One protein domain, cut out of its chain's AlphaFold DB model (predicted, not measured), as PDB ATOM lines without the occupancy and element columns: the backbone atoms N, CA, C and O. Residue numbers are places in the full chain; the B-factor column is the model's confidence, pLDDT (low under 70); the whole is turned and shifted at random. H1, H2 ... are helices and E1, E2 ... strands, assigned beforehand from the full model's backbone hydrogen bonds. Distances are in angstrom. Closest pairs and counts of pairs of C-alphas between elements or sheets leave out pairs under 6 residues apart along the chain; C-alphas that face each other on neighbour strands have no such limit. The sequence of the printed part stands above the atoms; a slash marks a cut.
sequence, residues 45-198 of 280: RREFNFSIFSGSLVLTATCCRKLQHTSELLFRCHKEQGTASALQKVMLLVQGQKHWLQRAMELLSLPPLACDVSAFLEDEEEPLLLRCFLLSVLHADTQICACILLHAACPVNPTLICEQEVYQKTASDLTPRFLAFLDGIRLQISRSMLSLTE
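What this domain is: This is residues 45 to 198 of the 280 residues of an uncharacterized protein of Erysipelotrichaceae bacterium AF15-26LB (UniProt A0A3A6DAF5). Two helices, H5 and H6, run side by side in opposite ways as the core; H2, H3 and H4 wrap round this pair on one side, while H1 and the long H8 cover it on the other and the short H7 fills the place between the pair and H8. A strand hairpin, E1 and E2, sits at one end, near H4 and the first residues of H8. The printed part has 154 residues with two named strands and then eight named helices, in the order E1 E2 H1 H2 H3 H4 H5 H6 H7 H8; the two strands make an antiparallel sheet, and the class is mostly helix. The whole is compact, with a radius of gyration of the C-alphas of 15.4 A and spans of 46 by 38 by 27 A.

Where its parts are: Start at C-alpha 45, at (280.612, 264.588, 225.118), where strand E1 begins; it covers residues 45 to 50, and E2 comes back over residues 53 to 58, 17.0 A from first to last C-alpha. Look next for H1, residues 61 to 76, 22.7 A long. Then read on through H2, residues 85 to 94, 14.9 A; H3, residues 100 to 108, 12.2 A; and H4, residues 115 to 122, 10.4 A. Find C-alpha 128 at (261.722, 263.078, 223.472); from there H5 runs to residue 137, 14.5 A away. H6 takes residues 142 to 151, 14.2 A, and H7 residues 159 to 162. H8, the longest helix, runs 34.6 A from residue 175 to residue 198, where you find C-alpha 198 at (244.676, 287.312, 226.519).

How they stand to each other: Begin at the hairpin of E1 and E2: the strands are antiparallel, with 166 degrees between their directions, and N 46 and O 57 are 2.8 A apart, N 55 and O 48 3.0 A, both within hydrogen-bond range. Look from E1 to H4, where the closest C-alphas, of Phe 50 and Asp 116, are 6.1 A apart, and from E2 to H8, where those of Leu 57 and Thr 175 are 4.9 A apart. H1 touches H8 at a shallow tilt of 30 degrees, the same way, closest at the C-alphas of Thr 70 and Arg 186, 6.4 A; H8 touches H1 with residues 179 to 189 alone. With residues 67 to 71 alone H1 touches H5, about perpendicular at 78 degrees, closest at the C-alphas of Ser 71 and Leu 129, 6.6 A. H2 and H3 form a helical hairpin at a steep tilt of 41 degrees, with the C-alphas of Val 94 and Trp 100 closest at 5.2 A. H4 and H5, also a helical hairpin, only just touch, with 3 pairs of C-alphas within 8 A; the closest are those of Leu 121 and Arg 131, 5.4 A. The hub is H5 and H6, a third helical hairpin at a shallow tilt of 14 degrees, closest at the C-alphas of Cys 132 and Cys 145, 6.5 A. H6 touches H2 at Met 91 and His 151, their closest C-alphas 6.8 A apart, and H7 at Thr 142 and Cys 162, 6.2 A. H1 and H6 are apart. In H1, H2, H3, H4, H5, H6 and H8 every O i to N i+4 pair is within hydrogen-bond range; H7 is too short for such a pair.

The domain as a whole: The two C-alphas farthest apart are those of Ser 51 and Glu 198, 46.6 A. The printed part has no cut. The link from H7 to H8, residues 163 to 174, is long. Mean pLDDT of the printed part is 82.8, and it is under 70 at residues 78 to 85, 139 to 140, 162 to 171 and 192 to 198.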
ATOM      1  N   ARG A  45     280.865 264.596 226.551       94.81
ATOM      2  CA  ARG A  45     280.612 264.588 225.118       94.81
ATOM      3  C   ARG A  45     279.965 263.270 224.718       94.81
ATOM      4  O   ARG A  45     280.500 262.192 224.958       94.81
ATOM      5  N   ARG A  46     278.823 263.384 224.056       95.38
ATOM      6  CA  ARG A  46     278.139 262.295 223.380       95.38
ATOM      7  C   ARG A  46     278.194 262.534 221.881       95.38
ATOM      8  O   ARG A  46     277.751 263.575 221.404       95.38
ATOM      9  N   GLU A  47     278.729 261.557 221.165       93.31
ATOM     10  CA  GLU A  47     278.814 261.559 219.707       93.31
ATOM     11  C   GLU A  47     277.553 260.936 219.096       93.31
ATOM     12  O   GLU A  47     277.063 259.904 219.562       93.31
ATOM     13  N   PHE A  48     277.055 261.547 218.027       91.38
ATOM     14  CA  PHE A  48     275.953 261.074 217.199       91.38
ATOM     15  C   PHE A  48     276.489 260.877 215.788       91.38
ATOM     16  O   PHE A  48     276.715 261.842 215.062       91.38
ATOM     17  N   ASN A  49     276.713 259.617 215.420       90.38
ATOM     18  CA  ASN A  49     277.266 259.235 214.128       90.38
ATOM     19  C   ASN A  49     276.219 258.440 213.352       90.38
ATOM     20  O   ASN A  49     276.078 257.234 213.538       90.38
ATOM     21  N   PHE A  50     275.492 259.144 212.495       88.31
ATOM     22  CA  PHE A  50     274.592 258.573 211.509       88.31
ATOM     23  C   PHE A  50     275.264 258.573 210.131       88.31
ATOM     24  O   PHE A  50     276.133 259.386 209.823       88.31
ATOM     25  N   SER A  51     274.806 257.692 209.256       86.94
ATOM     26  CA  SER A  51     275.241 257.526 207.869       86.94
ATOM     27  C   SER A  51     275.194 258.820 207.053       86.94
ATOM     28  O   SER A  51     275.997 259.004 206.141       86.94
ATOM     29  N   ILE A  52     274.277 259.726 207.400       82.38
ATOM     30  CA  ILE A  52     274.059 261.010 206.723       82.38
ATOM     31  C   ILE A  52     274.537 262.224 207.534       82.38
ATOM     32  O   ILE A  52     274.463 263.349 207.044       82.38
ATOM     33  N   PHE A  53     274.975 262.028 208.781       85.75
ATOM     34  CA  PHE A  53     275.230 263.119 209.720       85.75
ATOM     35  C   PHE A  53     276.160 262.700 210.859       85.75
ATOM     36  O   PHE A  53     275.904 261.702 211.523       85.75
ATOM     37  N   SER A  54     277.162 263.524 211.171       88.62
ATOM     38  CA  SER A  54     277.928 263.404 212.415       88.62
ATOM     39  C   SER A  54     277.873 264.700 213.215       88.62
ATOM     40  O   SER A  54     278.094 265.778 212.658       88.62
ATOM     41  N   GLY A  55     277.681 264.596 214.522       90.50
ATOM     42  CA  GLY A  55     277.801 265.724 215.436       90.50
ATOM     43  C   GLY A  55     277.830 265.268 216.886       90.50
ATOM     44  O   GLY A  55     277.582 264.108 217.189       90.50
ATOM     45  N   SER A  56     278.113 266.190 217.792       93.56
ATOM     46  CA  SER A  56     278.291 265.907 219.212       93.56
ATOM     47  C   SER A  56     277.477 266.862 220.077       93.56
ATOM     48  O   SER A  56     277.188 267.993 219.681       93.56
ATOM     49  N   LEU A  57     277.104 266.400 221.269       94.69
ATOM     50  CA  LEU A  57     276.523 267.224 222.325       94.69
ATOM     51  C   LEU A  57     277.303 267.038 223.618       94.69
ATOM     52  O   LEU A  57     277.646 265.919 223.991       94.69
ATOM     53  N   VAL A  58     277.522 268.124 224.344       95.38
ATOM     54  CA  VAL A  58     278.092 268.118 225.689       95.38
ATOM     55  C   VAL A  58     276.939 268.102 226.692       95.38
ATOM     56  O   VAL A  58     276.355 269.130 227.038       95.38
ATOM     57  N   LEU A  59     276.593 266.905 227.163       94.31
ATOM     58  CA  LEU A  59     275.433 266.654 228.019       94.31
ATOM     59  C   LEU A  59     275.790 266.803 229.504       94.31
ATOM     60  O   LEU A  59     275.751 265.852 230.281       94.31
ATOM     61  N   THR A  60     276.154 268.021 229.912       93.62
ATOM     62  CA  THR A  60     276.411 268.319 231.330       93.62
ATOM     63  C   THR A  60     275.154 268.150 232.186       93.62
ATOM     64  O   THR A  60     274.024 268.212 231.695       93.62
ATOM     65  N   ALA A  61     275.326 268.050 233.507       90.25
ATOM     66  CA  ALA A  61     274.204 268.013 234.447       90.25
ATOM     67  C   ALA A  61     273.256 269.221 234.297       90.25
ATOM     68  O   ALA A  61     272.046 269.095 234.481       90.25
ATOM     69  N   THR A  62     273.771 270.404 233.949       90.44
ATOM     70  CA  THR A  62     272.932 271.584 233.687       90.44
ATOM     71  C   THR A  62     272.143 271.447 232.387       90.44
ATOM     72  O   THR A  62     270.944 271.726 232.384       90.44
ATOM     73  N   CYS A  63     272.768 270.947 231.316       92.69
ATOM     74  CA  CYS A  63     272.076 270.655 230.060       92.69
ATOM     75  C   CYS A  63     270.949 269.630 230.271       92.69
ATOM     76  O   CYS A  63     269.806 269.878 229.887       92.69
ATOM     77  N   CYS A  64     271.235 268.524 230.964       93.81
ATOM     78  CA  CYS A  64     270.250 267.482 231.261       93.81
ATOM     79  C   CYS A  64     269.091 268.002 232.126       93.81
ATOM     80  O   CYS A  64     267.933 267.724 231.822       93.81
ATOM     81  N   ARG A  65     269.365 268.828 233.147       92.69
ATOM     82  CA  ARG A  65     268.309 269.481 233.945       92.69
ATOM     83  C   ARG A  65     267.422 270.387 233.093       92.69
ATOM     84  O   ARG A  65     266.204 270.365 233.241       92.69
ATOM     85  N   LYS A  66     268.015 271.170 232.188       93.38
ATOM     86  CA  LYS A  66     267.272 272.047 231.272       93.38
ATOM     87  C   LYS A  66     266.388 271.237 230.321       93.38
ATOM     88  O   LYS A  66     265.223 271.586 230.128       93.38
ATOM     89  N   LEU A  67     266.915 270.146 229.772       94.81
ATOM     90  CA  LEU A  67     266.187 269.200 228.927       94.81
ATOM     91  C   LEU A  67     265.003 268.567 229.668       94.81
ATOM     92  O   LEU A  67     263.882 268.579 229.157       94.81
ATOM     93  N   GLN A  68     265.232 268.069 230.885       92.31
ATOM     94  CA  GLN A  68     264.187 267.477 231.715       92.31
ATOM     95  C   GLN A  68     263.092 268.503 232.028       92.31
ATOM     96  O   GLN A  68     261.920 268.260 231.752       92.31
ATOM     97  N   HIS A  69     263.474 269.683 232.517       91.31
ATOM     98  CA  HIS A  69     262.524 270.741 232.850       91.31
ATOM     99  C   HIS A  69     261.698 271.186 231.634       91.31
ATOM    100  O   HIS A  69     260.490 271.387 231.733       91.31
ATOM    101  N   THR A  70     262.331 271.306 230.462       91.31
ATOM    102  CA  THR A  70     261.627 271.667 229.223       91.31
ATOM    103  C   THR A  70     260.666 270.565 228.788       91.31
ATOM    104  O   THR A  70     259.546 270.865 228.385       91.31
ATOM    105  N   SER A  71     261.061 269.296 228.927       90.62
ATOM    106  CA  SER A  71     260.188 268.149 228.651       90.62
ATOM    107  C   SER A  71     258.963 268.155 229.567       90.62
ATOM    108  O   SER A  71     257.839 268.037 229.095       90.62
ATOM    109  N   GLU A  72     259.148 268.380 230.869       88.75
ATOM    110  CA  GLU A  72     258.039 268.475 231.827       88.75
ATOM    111  C   GLU A  72     257.060 269.606 231.478       88.75
ATOM    112  O   GLU A  72     255.845 269.429 231.575       88.75
ATOM    113  N   LEU A  73     257.569 270.765 231.046       86.12
ATOM    114  CA  LEU A  73     256.734 271.878 230.586       86.12
ATOM    115  C   LEU A  73     255.950 271.525 229.318       86.12
ATOM    116  O   LEU A  73     254.774 271.874 229.218       86.12
ATOM    117  N   LEU A  74     256.584 270.820 228.379       85.50
ATOM    118  CA  LEU A  74     255.968 270.361 227.136       85.50
ATOM    119  C   LEU A  74     254.731 269.495 227.429       85.50
ATOM    120  O   LEU A  74     253.649 269.783 226.927       85.50
ATOM    121  N   PHE A  75     254.857 268.505 228.319       83.25
ATOM    122  CA  PHE A  75     253.746 267.620 228.694       83.25
ATOM    123  C   PHE A  75     252.625 268.320 229.472       83.25
ATOM    124  O   PHE A  75     251.480 267.877 229.433       83.25
ATOM    125  N   ARG A  76     252.918 269.425 230.168       79.69
ATOM    126  CA  ARG A  76     251.902 270.225 230.876       79.69
ATOM    127  C   ARG A  76     251.167 271.212 229.967       79.69
ATOM    128  O   ARG A  76     250.136 271.753 230.370       79.69
ATOM    129  N   CYS A  77     251.676 271.475 228.765       70.69
ATOM    130  CA  CYS A  77     251.083 272.426 227.835       70.69
ATOM    131  C   CYS A  77     249.832 271.825 227.166       70.69
ATOM    132  O   CYS A  77     249.932 271.068 226.207       70.69
ATOM    133  N   HIS A  78     248.638 272.202 227.638       57.91
ATOM    134  CA  HIS A  78     247.343 271.742 227.110       57.91
ATOM    135  C   HIS A  78     246.904 272.533 225.865       57.91
ATOM    136  O   HIS A  78     245.789 273.047 225.798       57.91
ATOM    137  N   LYS A  79     247.784 272.684 224.872       59.06
ATOM    138  CA  LYS A  79     247.347 273.192 223.566       59.06
ATOM    139  C   LYS A  79     246.789 272.002 222.805       59.06
ATOM    140  O   LYS A  79     247.573 271.256 222.241       59.06
ATOM    141  N   GLU A  80     245.469 271.807 222.844       52.50
ATOM    142  CA  GLU A  80     244.816 270.703 222.136       52.50
ATOM    143  C   GLU A  80     245.365 270.589 220.714       52.50
ATOM    144  O   GLU A  80     245.319 271.524 219.906       52.50
ATOM    145  N   GLN A  81     245.950 269.430 220.435       53.59
ATOM    146  CA  GLN A  81     246.367 269.056 219.105       53.59
ATOM    147  C   GLN A  81     245.149 269.112 218.182       53.59
ATOM    148  O   GLN A  81     244.272 268.253 218.229       53.59
ATOM    149  N   GLY A  82     245.142 270.063 217.251       53.28
ATOM    150  CA  GLY A  82     244.420 269.905 215.993       53.28
ATOM    151  C   GLY A  82     245.113 268.846 215.133       53.28
ATOM    152  O   GLY A  82     245.574 269.151 214.038       53.28
ATOM    153  N   THR A  83     245.300 267.622 215.634       56.94
ATOM    154  CA  THR A  83     245.902 266.549 214.839       56.94
ATOM    155  C   THR A  83     244.894 266.058 213.826       56.94
ATOM    156  O   THR A  83     243.789 265.647 214.182       56.94
ATOM    157  N   ALA A  84     245.289 266.083 212.554       62.69
ATOM    158  CA  ALA A  84     244.496 265.521 211.476       62.69
ATOM    159  C   ALA A  84     244.122 264.068 211.811       62.69
ATOM    160  O   ALA A  84     244.986 263.258 212.152       62.69
ATOM    161  N   SER A  85     242.840 263.726 211.676       69.44
ATOM    162  CA  SER A  85     242.295 262.394 211.988       69.44
ATOM    163  C   SER A  85     243.020 261.240 211.276       69.44
ATOM    164  O   SER A  85     242.966 260.097 211.728       69.44
ATOM    165  N   ALA A  86     243.722 261.525 210.175       77.75
ATOM    166  CA  ALA A  86     244.569 260.577 209.460       77.75
ATOM    167  C   ALA A  86     245.810 260.146 210.267       77.75
ATOM    168  O   ALA A  86     246.091 258.952 210.335       77.75
ATOM    169  N   LEU A  87     246.511 261.077 210.929       83.12
ATOM    170  CA  LEU A  87     247.716 260.769 211.713       83.12
ATOM    171  C   LEU A  87     247.392 259.860 212.900       83.12
ATOM    172  O   LEU A  87     248.065 258.859 213.113       83.12
ATOM    173  N   GLN A  88     246.306 260.151 213.620       83.50
ATOM    174  CA  GLN A  88     245.857 259.321 214.743       83.50
ATOM    175  C   GLN A  88     245.545 257.882 214.306       83.50
ATOM    176  O   GLN A  88     245.934 256.932 214.982       83.50
ATOM    177  N   LYS A  89     244.894 257.701 213.147       87.31
ATOM    178  CA  LYS A  89     244.624 256.367 212.590       87.31
ATOM    179  C   LYS A  89     245.909 255.617 212.258       87.31
ATOM    180  O   LYS A  89     246.006 254.437 212.571       87.31
ATOM    181  N   VAL A  90     246.885 256.287 211.644       90.38
ATOM    182  CA  VAL A  90     248.183 255.669 211.334       90.38
ATOM    183  C   VAL A  90     248.898 255.250 212.615       90.38
ATOM    184  O   VAL A  90     249.359 254.116 212.692       90.38
ATOM    185  N   MET A  91     248.919 256.105 213.642       89.06
ATOM    186  CA  MET A  91     249.541 255.782 214.933       89.06
ATOM    187  C   MET A  91     248.901 254.563 215.606       89.06
ATOM    188  O   MET A  91     249.620 253.690 216.080       89.06
ATOM    189  N   LEU A  92     247.571 254.436 215.560       87.75
ATOM    190  CA  LEU A  92     246.871 253.244 216.058       87.75
ATOM    191  C   LEU A  92     247.244 251.963 215.297       87.75
ATOM    192  O   LEU A  92     247.262 250.886 215.884       87.75
ATOM    193  N   LEU A  93     247.541 252.058 213.997       90.75
ATOM    194  CA  LEU A  93     247.915 250.901 213.176       90.75
ATOM    195  C   LEU A  93     249.345 250.421 213.432       90.75
ATOM    196  O   LEU A  93     249.612 249.236 213.251       90.75
ATOM    197  N   VAL A  94     250.254 251.322 213.811       91.44
ATOM    198  CA  VAL A  94     251.679 251.005 214.023       91.44
ATOM    199  C   VAL A  94     252.039 250.785 215.492       91.44
ATOM    200  O   VAL A  94     253.159 250.378 215.793       91.44
ATOM    201  N   GLN A  95     251.103 251.027 216.410       86.50
ATOM    202  CA  GLN A  95     251.334 250.916 217.845       86.50
ATOM    203  C   GLN A  95     251.852 249.520 218.230       86.50
ATOM    204  O   GLN A  95     251.266 248.498 217.873       86.50
ATOM    205  N   GLY A  96     252.962 249.479 218.975       83.31
ATOM    206  CA  GLY A  96     253.578 248.233 219.446       83.31
ATOM    207  C   GLY A  96     254.316 247.424 218.373       83.31
ATOM    208  O   GLY A  96     254.770 246.314 218.655       83.31
ATOM    209  N   GLN A  97     254.452 247.945 217.149       87.56
ATOM    210  CA  GLN A  97     255.263 247.317 216.109       87.56
ATOM    211  C   GLN A  97     256.739 247.681 216.277       87.56
ATOM    212  O   GLN A  97     257.092 248.800 216.646       87.56
ATOM    213  N   LYS A  98     257.625 246.738 215.945       86.69
ATOM    214  CA  LYS A  98     259.031 247.075 215.691       86.69
ATOM    215  C   LYS A  98     259.097 247.928 214.426       86.69
ATOM    216  O   LYS A  98     258.391 247.619 213.468       86.69
ATOM    217  N   HIS A  99     259.949 248.948 214.414       89.88
ATOM    218  CA  HIS A  99     260.085 249.861 213.276       89.88
ATOM    219  C   HIS A  99     258.811 250.661 212.964       89.88
ATOM    220  O   HIS A  99     258.461 250.902 211.804       89.88
ATOM    221  N   TRP A 100     258.076 251.040 214.019       93.12
ATOM    222  CA  TRP A 100     256.793 251.734 213.908       93.12
ATOM    223  C   TRP A 100     256.905 253.051 213.129       93.12
ATOM    224  O   TRP A 100     255.963 253.411 212.419       93.12
ATOM    225  N   LEU A 101     258.042 253.754 213.213       92.00
ATOM    226  CA  LEU A 101     258.236 255.040 212.551       92.00
ATOM    227  C   LEU A 101     258.376 254.840 211.044       92.00
ATOM    228  O   LEU A 101     257.701 255.521 210.275       92.00
ATOM    229  N   GLN A 102     259.168 253.850 210.621       90.94
ATOM    230  CA  GLN A 102     259.287 253.487 209.205       90.94
ATOM    231  C   GLN A 102     257.926 253.107 208.624       90.94
ATOM    232  O   GLN A 102     257.529 253.609 207.571       90.94
ATOM    233  N   ARG A 103     257.156 252.292 209.355       91.75
ATOM    234  CA  ARG A 103     255.824 251.887 208.909       91.75
ATOM    235  C   ARG A 103     254.849 253.062 208.832       91.75
ATOM    236  O   ARG A 103     254.057 253.141 207.895       91.75
ATOM    237  N   ALA A 104     254.904 253.985 209.789       91.75
ATOM    238  CA  ALA A 104     254.088 255.192 209.763       91.75
ATOM    239  C   ALA A 104     254.417 256.068 208.551       91.75
ATOM    240  O   ALA A 104     253.511 256.571 207.889       91.75
ATOM    241  N   MET A 105     255.703 256.213 208.233       91.44
ATOM    242  CA  MET A 105     256.164 256.985 207.084       91.44
ATOM    243  C   MET A 105     255.692 256.383 205.761       91.44
ATOM    244  O   MET A 105     255.202 257.122 204.912       91.44
ATOM    245  N   GLU A 106     255.746 255.057 205.608       92.06
ATOM    246  CA  GLU A 106     255.185 254.364 204.440       92.06
ATOM    247  C   GLU A 106     253.684 254.641 204.279       92.06
ATOM    248  O   GLU A 106     253.225 254.996 203.193       92.06
ATOM    249  N   LEU A 107     252.915 254.517 205.366       92.12
ATOM    250  CA  LEU A 107     251.464 254.738 205.358       92.12
ATOM    251  C   LEU A 107     251.085 256.196 205.057       92.12
ATOM    252  O   LEU A 107     250.019 256.446 204.496       92.12
ATOM    253  N   LEU A 108     251.952 257.144 205.412       90.00
ATOM    254  CA  LEU A 108     251.781 258.576 205.157       90.00
ATOM    255  C   LEU A 108     252.447 259.043 203.853       90.00
ATOM    256  O   LEU A 108     252.330 260.215 203.508       90.00
ATOM    257  N   SER A 109     253.112 258.147 203.111       90.75
ATOM    258  CA  SER A 109     253.892 258.483 201.908       90.75
ATOM    259  C   SER A 109     254.981 259.544 202.153       90.75
ATOM    260  O   SER A 109     255.232 260.400 201.306       90.75
ATOM    261  N   LEU A 110     255.625 259.491 203.323       88.88
ATOM    262  CA  LEU A 110     256.715 260.383 203.723       88.88
ATOM    263  C   LEU A 110     258.074 259.893 203.190       88.88
ATOM    264  O   LEU A 110     258.260 258.688 203.001       88.88
ATOM    265  N   PRO A 111     259.044 260.801 202.958       86.25
ATOM    266  CA  PRO A 111     260.371 260.423 202.480       86.25
ATOM    267  C   PRO A 111     261.080 259.521 203.501       86.25
ATOM    268  O   PRO A 111     261.051 259.840 204.689       86.25
ATOM    269  N   PRO A 112     261.731 258.424 203.073       85.69
ATOM    270  CA  PRO A 112     262.364 257.481 203.988       85.69
ATOM    271  C   PRO A 112     263.547 258.113 204.730       85.69
ATOM    272  O   PRO A 112     264.297 258.916 204.176       85.69
ATOM    273  N   LEU A 113     263.733 257.696 205.982       87.12
ATOM    274  CA  LEU A 113     264.882 258.043 206.813       87.12
ATOM    275  C   LEU A 113     265.915 256.916 206.753       87.12
ATOM    276  O   LEU A 113     265.573 255.749 206.551       87.12
ATOM    277  N   ALA A 114     267.185 257.257 206.971       88.44
ATOM    278  CA  ALA A 114     268.223 256.252 207.155       88.44
ATOM    279  C   ALA A 114     267.893 255.345 208.360       88.44
ATOM    280  O   ALA A 114     267.262 255.776 209.333       88.44
ATOM    281  N   CYS A 115     268.280 254.068 208.286       88.81
ATOM    282  CA  CYS A 115     267.891 253.064 209.285       88.81
ATOM    283  C   CYS A 115     268.423 253.382 210.687       88.81
ATOM    284  O   CYS A 115     267.723 253.176 211.671       88.81
ATOM    285  N   ASP A 116     269.641 253.904 210.773       90.50
ATOM    286  CA  ASP A 116     270.288 254.329 212.015       90.50
ATOM    287  C   ASP A 116     269.610 255.555 212.643       90.50
ATOM    288  O   ASP A 116     269.394 255.586 213.853       90.50
ATOM    289  N   VAL A 117     269.195 256.522 211.822       90.50
ATOM    290  CA  VAL A 117     268.389 257.667 212.268       90.50
ATOM    291  C   VAL A 117     267.035 257.192 212.791       90.50
ATOM    292  O   VAL A 117     266.613 257.600 213.867       90.50
ATOM    293  N   SER A 118     266.364 256.305 212.054       91.19
ATOM    294  CA  SER A 118     265.060 255.759 212.456       91.19
ATOM    295  C   SER A 118     265.166 255.015 213.787       91.19
ATOM    296  O   SER A 118     264.370 255.269 214.683       91.19
ATOM    297  N   ALA A 119     266.190 254.170 213.947       92.50
ATOM    298  CA  ALA A 119     266.433 253.432 215.182       92.50
ATOM    299  C   ALA A 119     266.631 254.366 216.385       92.50
ATOM    300  O   ALA A 119     266.055 254.128 217.440       92.50
ATOM    301  N   PHE A 120     267.383 255.459 216.215       93.50
ATOM    302  CA  PHE A 120     267.565 256.452 217.273       93.50
ATOM    303  C   PHE A 120     266.264 257.196 217.628       93.50
ATOM    304  O   PHE A 120     265.993 257.467 218.793       93.50
ATOM    305  N   LEU A 121     265.437 257.541 216.637       92.75
ATOM    306  CA  LEU A 121     264.162 258.234 216.875       92.75
ATOM    307  C   LEU A 121     263.100 257.325 217.518       92.75
ATOM    308  O   LEU A 121     262.213 257.808 218.227       92.75
ATOM    309  N   GLU A 122     263.186 256.019 217.275       93.12
ATOM    310  CA  GLU A 122     262.319 255.004 217.876       93.12
ATOM    311  C   GLU A 122     262.728 254.632 219.306       93.12
ATOM    312  O   GLU A 122     261.905 254.077 220.030       93.12
ATOM    313  N   ASP A 123     263.951 254.961 219.723       92.50
ATOM    314  CA  ASP A 123     264.455 254.657 221.059       92.50
ATOM    315  C   ASP A 123     263.705 255.463 222.134       92.50
ATOM    316  O   ASP A 123     263.773 256.695 222.201       92.50
ATOM    317  N   GLU A 124     262.937 254.767 222.971       87.94
ATOM    318  CA  GLU A 124     262.178 255.378 224.062       87.94
ATOM    319  C   GLU A 124     263.047 255.736 225.271       87.94
ATOM    320  O   GLU A 124     262.634 256.586 226.065       87.94
ATOM    321  N   GLU A 125     264.244 255.151 225.398       91.62
ATOM    322  CA  GLU A 125     265.212 255.542 226.427       91.62
ATOM    323  C   GLU A 125     265.762 256.949 226.148       91.62
ATOM    324  O   GLU A 125     266.134 257.683 227.069       91.62
ATOM    325  N   GLU A 126     265.745 257.367 224.879       94.06
ATOM    326  CA  GLU A 126     266.179 258.693 224.475       94.06
ATOM    327  C   GLU A 126     265.129 259.775 224.783       94.06
ATOM    328  O   GLU A 126     263.955 259.676 224.380       94.06
ATOM    329  N   PRO A 127     265.539 260.890 225.423       94.44
ATOM    330  CA  PRO A 127     264.639 261.991 225.726       94.44
ATOM    331  C   PRO A 127     263.907 262.497 224.480       94.44
ATOM    332  O   PRO A 127     264.521 262.805 223.456       94.44
ATOM    333  N   LEU A 128     262.585 262.660 224.584       93.62
ATOM    334  CA  LEU A 128     261.722 263.078 223.472       93.62
ATOM    335  C   LEU A 128     262.241 264.335 222.756       93.62
ATOM    336  O   LEU A 128     262.313 264.378 221.530       93.62
ATOM    337  N   LEU A 129     262.634 265.355 223.523       93.44
ATOM    338  CA  LEU A 129     263.145 266.606 222.965       93.44
ATOM    339  C   LEU A 129     264.522 266.460 222.311       93.44
ATOM    340  O   LEU A 129     264.824 267.222 221.398       93.44
ATOM    341  N   LEU A 130     265.340 265.487 222.725       94.25
ATOM    342  CA  LEU A 130     266.605 265.187 222.052       94.25
ATOM    343  C   LEU A 130     266.347 264.540 220.686       94.25
ATOM    344  O   LEU A 130     266.935 264.958 219.688       94.25
ATOM    345  N   ARG A 131     265.405 263.593 220.619       93.19
ATOM    346  CA  ARG A 131     264.944 262.995 219.357       93.19
ATOM    347  C   ARG A 131     264.373 264.047 218.408       93.19
ATOM    348  O   ARG A 131     264.774 264.126 217.251       93.19
ATOM    349  N   CYS A 132     263.510 264.921 218.923       91.75
ATOM    350  CA  CYS A 132     262.945 266.040 218.171       91.75
ATOM    351  C   CYS A 132     264.015 267.032 217.685       91.75
ATOM    352  O   CYS A 132     263.962 267.491 216.544       91.75
ATOM    353  N   PHE A 133     265.002 267.350 218.527       91.81
ATOM    354  CA  PHE A 133     266.107 268.223 218.146       91.81
ATOM    355  C   PHE A 133     266.920 267.628 216.997       91.81
ATOM    356  O   PHE A 133     267.129 268.301 215.991       91.81
ATOM    357  N   LEU A 134     267.346 266.367 217.106       89.88
ATOM    358  CA  LEU A 134     268.134 265.723 216.054       89.88
ATOM    359  C   LEU A 134     267.343 265.599 214.748       89.88
ATOM    360  O   LEU A 134     267.887 265.874 213.683       89.88
ATOM    361  N   LEU A 135     266.039 265.325 214.825       88.50
ATOM    362  CA  LEU A 135     265.146 265.387 213.667       88.50
ATOM    363  C   LEU A 135     265.167 266.775 212.989       88.50
ATOM    364  O   LEU A 135     265.263 266.865 211.765       88.50
ATOM    365  N   SER A 136     265.139 267.859 213.776       86.50
ATOM    366  CA  SER A 136     265.209 269.237 213.257       86.50
ATOM    367  C   SER A 136     266.560 269.572 212.608       86.50
ATOM    368  O   SER A 136     266.628 270.360 211.664       86.50
ATOM    369  N   VAL A 137     267.653 268.966 213.086       85.00
ATOM    370  CA  VAL A 137     268.992 269.120 212.494       85.00
ATOM    371  C   VAL A 137     269.058 268.456 211.123       85.00
ATOM    372  O   VAL A 137     269.674 269.005 210.214       85.00
ATOM    373  N   LEU A 138     268.367 267.329 210.957       81.12
ATOM    374  CA  LEU A 138     268.313 266.557 209.716       81.12
ATOM    375  C   LEU A 138     267.292 267.095 208.696       81.12
ATOM    376  O   LEU A 138     267.058 266.442 207.682       81.12
ATOM    377  N   HIS A 139     266.698 268.275 208.935       68.25
ATOM    378  CA  HIS A 139     265.685 268.899 208.069       68.25
ATOM    379  C   HIS A 139     264.444 268.034 207.819       68.25
ATOM    380  O   HIS A 139     263.832 268.094 206.752       68.25
ATOM    381  N   ALA A 140     264.068 267.214 208.792       62.94
ATOM    382  CA  ALA A 140     262.962 266.298 208.604       62.94
ATOM    383  C   ALA A 140     261.592 266.953 208.847       62.94
ATOM    384  O   ALA A 140     261.435 267.919 209.594       62.94
ATOM    385  N   ASP A 141     260.605 266.396 208.149       77.12
ATOM    386  CA  ASP A 141     259.248 266.906 208.001       77.12
ATOM    387  C   ASP A 141     258.530 267.082 209.351       77.12
ATOM    388  O   ASP A 141     258.577 266.218 210.233       77.12
ATOM    389  N   THR A 142     257.783 268.181 209.474       84.06
ATOM    390  CA  THR A 142     256.813 268.427 210.552       84.06
ATOM    391  C   THR A 142     255.899 267.232 210.840       84.06
ATOM    392  O   THR A 142     255.549 266.995 211.995       84.06
ATOM    393  N   GLN A 143     255.544 266.442 209.823       86.94
ATOM    394  CA  GLN A 143     254.729 265.238 209.966       86.94
ATOM    395  C   GLN A 143     255.474 264.101 210.673       86.94
ATOM    396  O   GLN A 143     254.872 263.400 211.484       86.94
ATOM    397  N   ILE A 144     256.781 263.942 210.442       89.06
ATOM    398  CA  ILE A 144     257.598 262.954 211.165       89.06
ATOM    399  C   ILE A 144     257.695 263.358 212.639       89.06
ATOM    400  O   ILE A 144     257.513 262.522 213.525       89.06
ATOM    401  N   CYS A 145     257.890 264.652 212.915       89.50
ATOM    402  CA  CYS A 145     257.841 265.171 214.281       89.50
ATOM    403  C   CYS A 145     256.471 264.902 214.926       89.50
ATOM    404  O   CYS A 145     256.406 264.439 216.064       89.50
ATOM    405  N   ALA A 146     255.377 265.103 214.181       89.06
ATOM    406  CA  ALA A 146     254.026 264.805 214.647       89.06
ATOM    407  C   ALA A 146     253.841 263.335 215.036       89.06
ATOM    408  O   ALA A 146     253.254 263.062 216.081       89.06
ATOM    409  N   CYS A 147     254.370 262.402 214.241       90.19
ATOM    410  CA  CYS A 147     254.353 260.976 214.563       90.19
ATOM    411  C   CYS A 147     255.073 260.684 215.888       90.19
ATOM    412  O   CYS A 147     254.520 259.998 216.742       90.19
ATOM    413  N   ILE A 148     256.265 261.253 216.099       91.38
ATOM    414  CA  ILE A 148     257.040 261.076 217.341       91.38
ATOM    415  C   ILE A 148     256.299 261.647 218.554       91.38
ATOM    416  O   ILE A 148     256.216 260.992 219.594       91.38
ATOM    417  N   LEU A 149     255.718 262.842 218.427       90.12
ATOM    418  CA  LEU A 149     254.955 263.464 219.509       90.12
ATOM    419  C   LEU A 149     253.689 262.678 219.852       90.12
ATOM    420  O   LEU A 149     253.404 262.476 221.030       90.12
ATOM    421  N   LEU A 150     252.955 262.213 218.839       88.81
ATOM    422  CA  LEU A 150     251.768 261.383 219.028       88.81
ATOM    423  C   LEU A 150     252.110 260.044 219.684       88.81
ATOM    424  O   LEU A 150     251.418 259.641 220.617       88.81
ATOM    425  N   HIS A 151     253.184 259.384 219.244       90.19
ATOM    426  CA  HIS A 151     253.646 258.131 219.842       90.19
ATOM    427  C   HIS A 151     254.019 258.312 221.320       90.19
ATOM    428  O   HIS A 151     253.679 257.481 222.156       90.19
ATOM    429  N   ALA A 152     254.648 259.438 221.666       89.38
ATOM    430  CA  ALA A 152     254.983 259.788 223.045       89.38
ATOM    431  C   ALA A 152     253.794 260.328 223.869       89.38
ATOM    432  O   ALA A 152     254.001 260.787 224.992       89.38
ATOM    433  N   ALA A 153     252.572 260.327 223.320       86.81
ATOM    434  CA  ALA A 153     251.380 260.935 223.920       86.81
ATOM    435  C   ALA A 153     251.591 262.402 224.356       86.81
ATOM    436  O   ALA A 153     251.005 262.879 225.329       86.81
ATOM    437  N   CYS A 154     252.452 263.130 223.641       85.69
ATOM    438  CA  CYS A 154     252.748 264.523 223.923       85.69
ATOM    439  C   CYS A 154     251.683 265.426 223.279       85.69
ATOM    440  O   CYS A 154     251.556 265.422 222.052       85.69
ATOM    441  N   PRO A 155     250.963 266.258 224.056       75.06
ATOM    442  CA  PRO A 155     249.808 267.017 223.573       75.06
ATOM    443  C   PRO A 155     250.177 268.280 222.780       75.06
ATOM    444  O   PRO A 155     249.306 269.086 222.485       75.06
ATOM    445  N   VAL A 156     251.448 268.501 222.441       79.38
ATOM    446  CA  VAL A 156     251.915 269.749 221.818       79.38
ATOM    447  C   VAL A 156     251.798 269.714 220.292       79.38
ATOM    448  O   VAL A 156     251.958 268.669 219.658       79.38
ATOM    449  N   ASN A 157     251.529 270.877 219.689       78.75
ATOM    450  CA  ASN A 157     251.531 271.049 218.237       78.75
ATOM    451  C   ASN A 157     252.972 270.933 217.676       78.75
ATOM    452  O   ASN A 157     253.847 271.660 218.151       78.75
ATOM    453  N   PRO A 158     253.221 270.101 216.645       80.56
ATOM    454  CA  PRO A 158     254.550 269.907 216.047       80.56
ATOM    455  C   PRO A 158     255.236 271.194 215.566       80.56
ATOM    456  O   PRO A 158     256.460 271.288 215.592       80.56
ATOM    457  N   THR A 159     254.466 272.214 215.175       78.44
ATOM    458  CA  THR A 159     255.000 273.529 214.761       78.44
ATOM    459  C   THR A 159     255.834 274.208 215.850       78.44
ATOM    460  O   THR A 159     256.840 274.836 215.535       78.44
ATOM    461  N   LEU A 160     255.509 273.984 217.130       76.50
ATOM    462  CA  LEU A 160     256.278 274.494 218.276       76.50
ATOM    463  C   LEU A 160     257.725 273.953 218.275       76.50
ATOM    464  O   LEU A 160     258.661 274.579 218.757       76.50
ATOM    465  N   ILE A 161     257.938 272.774 217.697       77.62
ATOM    466  CA  ILE A 161     259.257 272.145 217.636       77.62
ATOM    467  C   ILE A 161     259.985 272.510 216.337       77.62
ATOM    468  O   ILE A 161     261.197 272.716 216.349       77.62
ATOM    469  N   CYS A 162     259.257 272.600 215.223       68.00
ATOM    470  CA  CYS A 162     259.843 272.743 213.889       68.00
ATOM    471  C   CYS A 162     260.112 274.194 213.442       68.00
ATOM    472  O   CYS A 162     260.855 274.382 212.485       68.00
ATOM    473  N   GLU A 163     259.555 275.218 214.099       56.72
ATOM    474  CA  GLU A 163     259.711 276.640 213.714       56.72
ATOM    475  C   GLU A 163     261.059 277.279 214.095       56.72
ATOM    476  O   GLU A 163     261.222 278.498 214.036       56.72
ATOM    477  N   GLN A 164     262.045 276.492 214.514       58.66
ATOM    478  CA  GLN A 164     263.299 277.052 214.994       58.66
ATOM    479  C   GLN A 164     264.297 277.267 213.863       58.66
ATOM    480  O   GLN A 164     264.618 276.344 213.115       58.66
ATOM    481  N   GLU A 165     264.769 278.511 213.746       52.19
ATOM    482  CA  GLU A 165     265.665 278.953 212.683       52.19
ATOM    483  C   GLU A 165     266.851 278.000 212.506       52.19
ATOM    484  O   GLU A 165     267.579 277.645 213.441       52.19
ATOM    485  N   VAL A 166     267.034 277.584 211.255       47.56
ATOM    486  CA  VAL A 166     268.140 276.747 210.813       47.56
ATOM    487  C   VAL A 166     269.421 277.567 210.927       47.56
ATOM    488  O   VAL A 166     269.765 278.333 210.028       47.56
ATOM    489  N   TYR A 167     270.170 277.381 212.010       43.56
ATOM    490  CA  TYR A 167     271.558 277.826 212.040       43.56
ATOM    491  C   TYR A 167     272.372 276.975 211.060       43.56
ATOM    492  O   TYR A 167     272.698 275.815 211.325       43.56
ATOM    493  N   GLN A 168     272.688 277.560 209.904       48.44
ATOM    494  CA  GLN A 168     273.656 277.023 208.956       48.44
ATOM    495  C   GLN A 168     275.067 277.273 209.485       48.44
ATOM    496  O   GLN A 168     275.709 278.273 209.175       48.44
ATOM    497  N   LYS A 169     275.569 276.331 210.279       44.81
ATOM    498  CA  LYS A 169     277.002 276.056 210.353       44.81
ATOM    499  C   LYS A 169     277.182 274.584 210.682       44.81
ATOM    500  O   LYS A 169     276.611 274.073 211.640       44.81
ATOM    501  N   THR A 170     277.976 273.921 209.853       51.38
ATOM    502  CA  THR A 170     278.549 272.586 210.043       51.38
ATOM    503  C   THR A 170     279.481 272.597 211.260       51.38
ATOM    504  O   THR A 170     280.699 272.521 211.123       51.38
ATOM    505  N   ALA A 171     278.927 272.799 212.452       60.38
ATOM    506  CA  ALA A 171     279.660 272.684 213.698       60.38
ATOM    507  C   ALA A 171     279.556 271.235 214.177       60.38
ATOM    508  O   ALA A 171     278.460 270.687 214.278       60.38
ATOM    509  N   SER A 172     280.702 270.618 214.464       79.38
ATOM    510  CA  SER A 172     280.763 269.301 215.106       79.38
ATOM    511  C   SER A 172     280.153 269.323 216.509       79.38
ATOM    512  O   SER A 172     279.654 268.304 216.971       79.38
ATOM    513  N   ASP A 173     280.164 270.472 217.184       89.31
ATOM    514  CA  ASP A 173     279.502 270.691 218.466       89.31
ATOM    515  C   ASP A 173     278.132 271.356 218.261       89.31
ATOM    516  O   ASP A 173     278.027 272.529 217.896       89.31
ATOM    517  N   LEU A 174     277.071 270.591 218.511       90.94
ATOM    518  CA  LEU A 174     275.680 271.023 218.380       90.94
ATOM    519  C   LEU A 174     275.124 271.613 219.679       90.94
ATOM    520  O   LEU A 174     273.973 272.053 219.705       90.94
ATOM    521  N   THR A 175     275.899 271.616 220.766       92.50
ATOM    522  CA  THR A 175     275.411 271.982 222.102       92.50
ATOM    523  C   THR A 175     274.824 273.393 222.167       92.50
ATOM    524  O   THR A 175     273.730 273.530 222.721       92.50
ATOM    525  N   PRO A 176     275.431 274.438 221.557       89.38
ATOM    526  CA  PRO A 176     274.827 275.772 221.532       89.38
ATOM    527  C   PRO A 176     273.446 275.766 220.867       89.38
ATOM    528  O   PRO A 176     272.488 276.333 221.393       89.38
ATOM    529  N   ARG A 177     273.321 275.051 219.740       88.12
ATOM    530  CA  ARG A 177     272.067 274.928 218.988       88.12
ATOM    531  C   ARG A 177     271.017 274.156 219.786       88.12
ATOM    532  O   ARG A 177     269.855 274.547 219.785       88.12
ATOM    533  N   PHE A 178     271.413 273.108 220.506       92.00
ATOM    534  CA  PHE A 178     270.504 272.356 221.369       92.00
ATOM    535  C   PHE A 178     270.004 273.189 222.552       92.00
ATOM    536  O   PHE A 178     268.813 273.187 222.863       92.00
ATOM    537  N   LEU A 179     270.887 273.957 223.193       91.94
ATOM    538  CA  LEU A 179     270.512 274.836 224.299       91.94
ATOM    539  C   LEU A 179     269.574 275.957 223.851       91.94
ATOM    540  O   LEU A 179     268.603 276.227 224.565       91.94
ATOM    541  N   ALA A 180     269.845 276.562 222.690       89.19
ATOM    542  CA  ALA A 180     268.951 277.521 222.049       89.19
ATOM    543  C   ALA A 180     267.608 276.867 221.704       89.19
ATOM    544  O   ALA A 180     266.559 277.479 221.904       89.19
ATOM    545  N   PHE A 181     267.631 275.599 221.283       90.25
ATOM    546  CA  PHE A 181     266.415 274.873 220.959       90.25
ATOM    547  C   PHE A 181     265.485 274.681 222.152       90.25
ATOM    548  O   PHE A 181     264.287 274.978 222.078       90.25
ATOM    549  N   LEU A 182     266.051 274.281 223.289       91.94
ATOM    550  CA  LEU A 182     265.312 274.176 224.542       91.94
ATOM    551  C   LEU A 182     264.753 275.535 224.992       91.94
ATOM    552  O   LEU A 182     263.609 275.607 225.439       91.94
ATOM    553  N   ASP A 183     265.520 276.622 224.854       90.12
ATOM    554  CA  ASP A 183     265.031 277.963 225.198       90.12
ATOM    555  C   ASP A 183     263.910 278.433 224.272       90.12
ATOM    556  O   ASP A 183     262.920 278.982 224.759       90.12
ATOM    557  N   GLY A 184     264.011 278.168 222.969       87.88
ATOM    558  CA  GLY A 184     262.968 278.490 221.998       87.88
ATOM    559  C   GLY A 184     261.632 277.833 222.351       87.88
ATOM    560  O   GLY A 184     260.608 278.516 222.402       87.88
ATOM    561  N   ILE A 185     261.648 276.545 222.715       87.00
ATOM    562  CA  ILE A 185     260.451 275.819 223.170       87.00
ATOM    563  C   ILE A 185     259.875 276.464 224.434       87.00
ATOM    564  O   ILE A 185     258.683 276.767 224.495       87.00
ATOM    565  N   ARG A 186     260.709 276.727 225.449       87.31
ATOM    566  CA  ARG A 186     260.257 277.351 226.710       87.31
ATOM    567  C   ARG A 186     259.640 278.727 226.475       87.31
ATOM    568  O   ARG A 186     258.617 279.053 227.083       87.31
ATOM    569  N   LEU A 187     260.230 279.524 225.588       85.38
ATOM    570  CA  LEU A 187     259.711 280.832 225.201       85.38
ATOM    571  C   LEU A 187     258.368 280.709 224.481       85.38
ATOM    572  O   LEU A 187     257.441 281.445 224.812       85.38
ATOM    573  N   GLN A 188     258.221 279.772 223.543       80.81
ATOM    574  CA  GLN A 188     256.958 279.554 222.835       80.81
ATOM    575  C   GLN A 188     255.844 279.030 223.750       80.81
ATOM    576  O   GLN A 188     254.697 279.468 223.623       80.81
ATOM    577  N   ILE A 189     256.166 278.158 224.710       80.19
ATOM    578  CA  ILE A 189     255.222 277.728 225.752       80.19
ATOM    579  C   ILE A 189     254.805 278.935 226.600       80.19
ATOM    580  O   ILE A 189     253.615 279.171 226.789       80.19
ATOM    581  N   SER A 190     255.764 279.753 227.041       80.12
ATOM    582  CA  SER A 190     255.488 280.957 227.839       80.12
ATOM    583  C   SER A 190     254.600 281.951 227.081       80.12
ATOM    584  O   SER A 190     253.601 282.421 227.620       80.12
ATOM    585  N   ARG A 191     254.901 282.212 225.802       74.25
ATOM    586  CA  ARG A 191     254.070 283.040 224.912       74.25
ATOM    587  C   ARG A 191     252.675 282.453 224.721       74.25
ATOM    588  O   ARG A 191     251.701 283.194 224.730       74.25
ATOM    589  N   SER A 192     252.567 281.134 224.577       67.94
ATOM    590  CA  SER A 192     251.273 280.457 224.446       67.94
ATOM    591  C   SER A 192     250.434 280.573 225.719       67.94
ATOM    592  O   SER A 192     249.235 280.793 225.614       67.94
ATOM    593  N   MET A 193     251.039 280.490 226.908       64.62
ATOM    594  CA  MET A 193     250.328 280.706 228.175       64.62
ATOM    595  C   MET A 193     249.842 282.151 228.332       64.62
ATOM    596  O   MET A 193     248.707 282.365 228.750       64.62
ATOM    597  N   LEU A 194     250.663 283.134 227.948       58.72
ATOM    598  CA  LEU A 194     250.266 284.547 227.936       58.72
ATOM    599  C   LEU A 194     249.139 284.810 226.924       58.72
ATOM    600  O   LEU A 194     248.161 285.490 227.232       58.72
ATOM    601  N   SER A 195     249.230 284.204 225.738       53.31
ATOM    602  CA  SER A 195     248.180 284.284 224.726       53.31
ATOM    603  C   SER A 195     246.881 283.651 225.210       53.31
ATOM    604  O   SER A 195     245.846 284.251 224.973       53.31
ATOM    605  N   LEU A 196     246.904 282.521 225.929       51.41
ATOM    606  CA  LEU A 196     245.691 281.922 226.499       51.41
ATOM    607  C   LEU A 196     244.982 282.892 227.457       51.41
ATOM    608  O   LEU A 196     243.777 283.101 227.324       51.41
ATOM    609  N   THR A 197     245.735 283.570 228.332       49.06
ATOM    610  CA  THR A 197     245.173 284.601 229.220       49.06
ATOM    611  C   THR A 197     244.605 285.811 228.475       49.06
ATOM    612  O   THR A 197     243.601 286.370 228.907       49.06
ATOM    613  N   GLU A 198     245.191 286.208 227.344       44.34
ATOM    614  CA  GLU A 198     244.676 287.312 226.519       44.34
ATOM    615  C   GLU A 198     243.492 286.888 225.637       44.34
ATOM    616  O   GLU A 198     242.530 287.646 225.491       44.34
TER     617      GLU A 198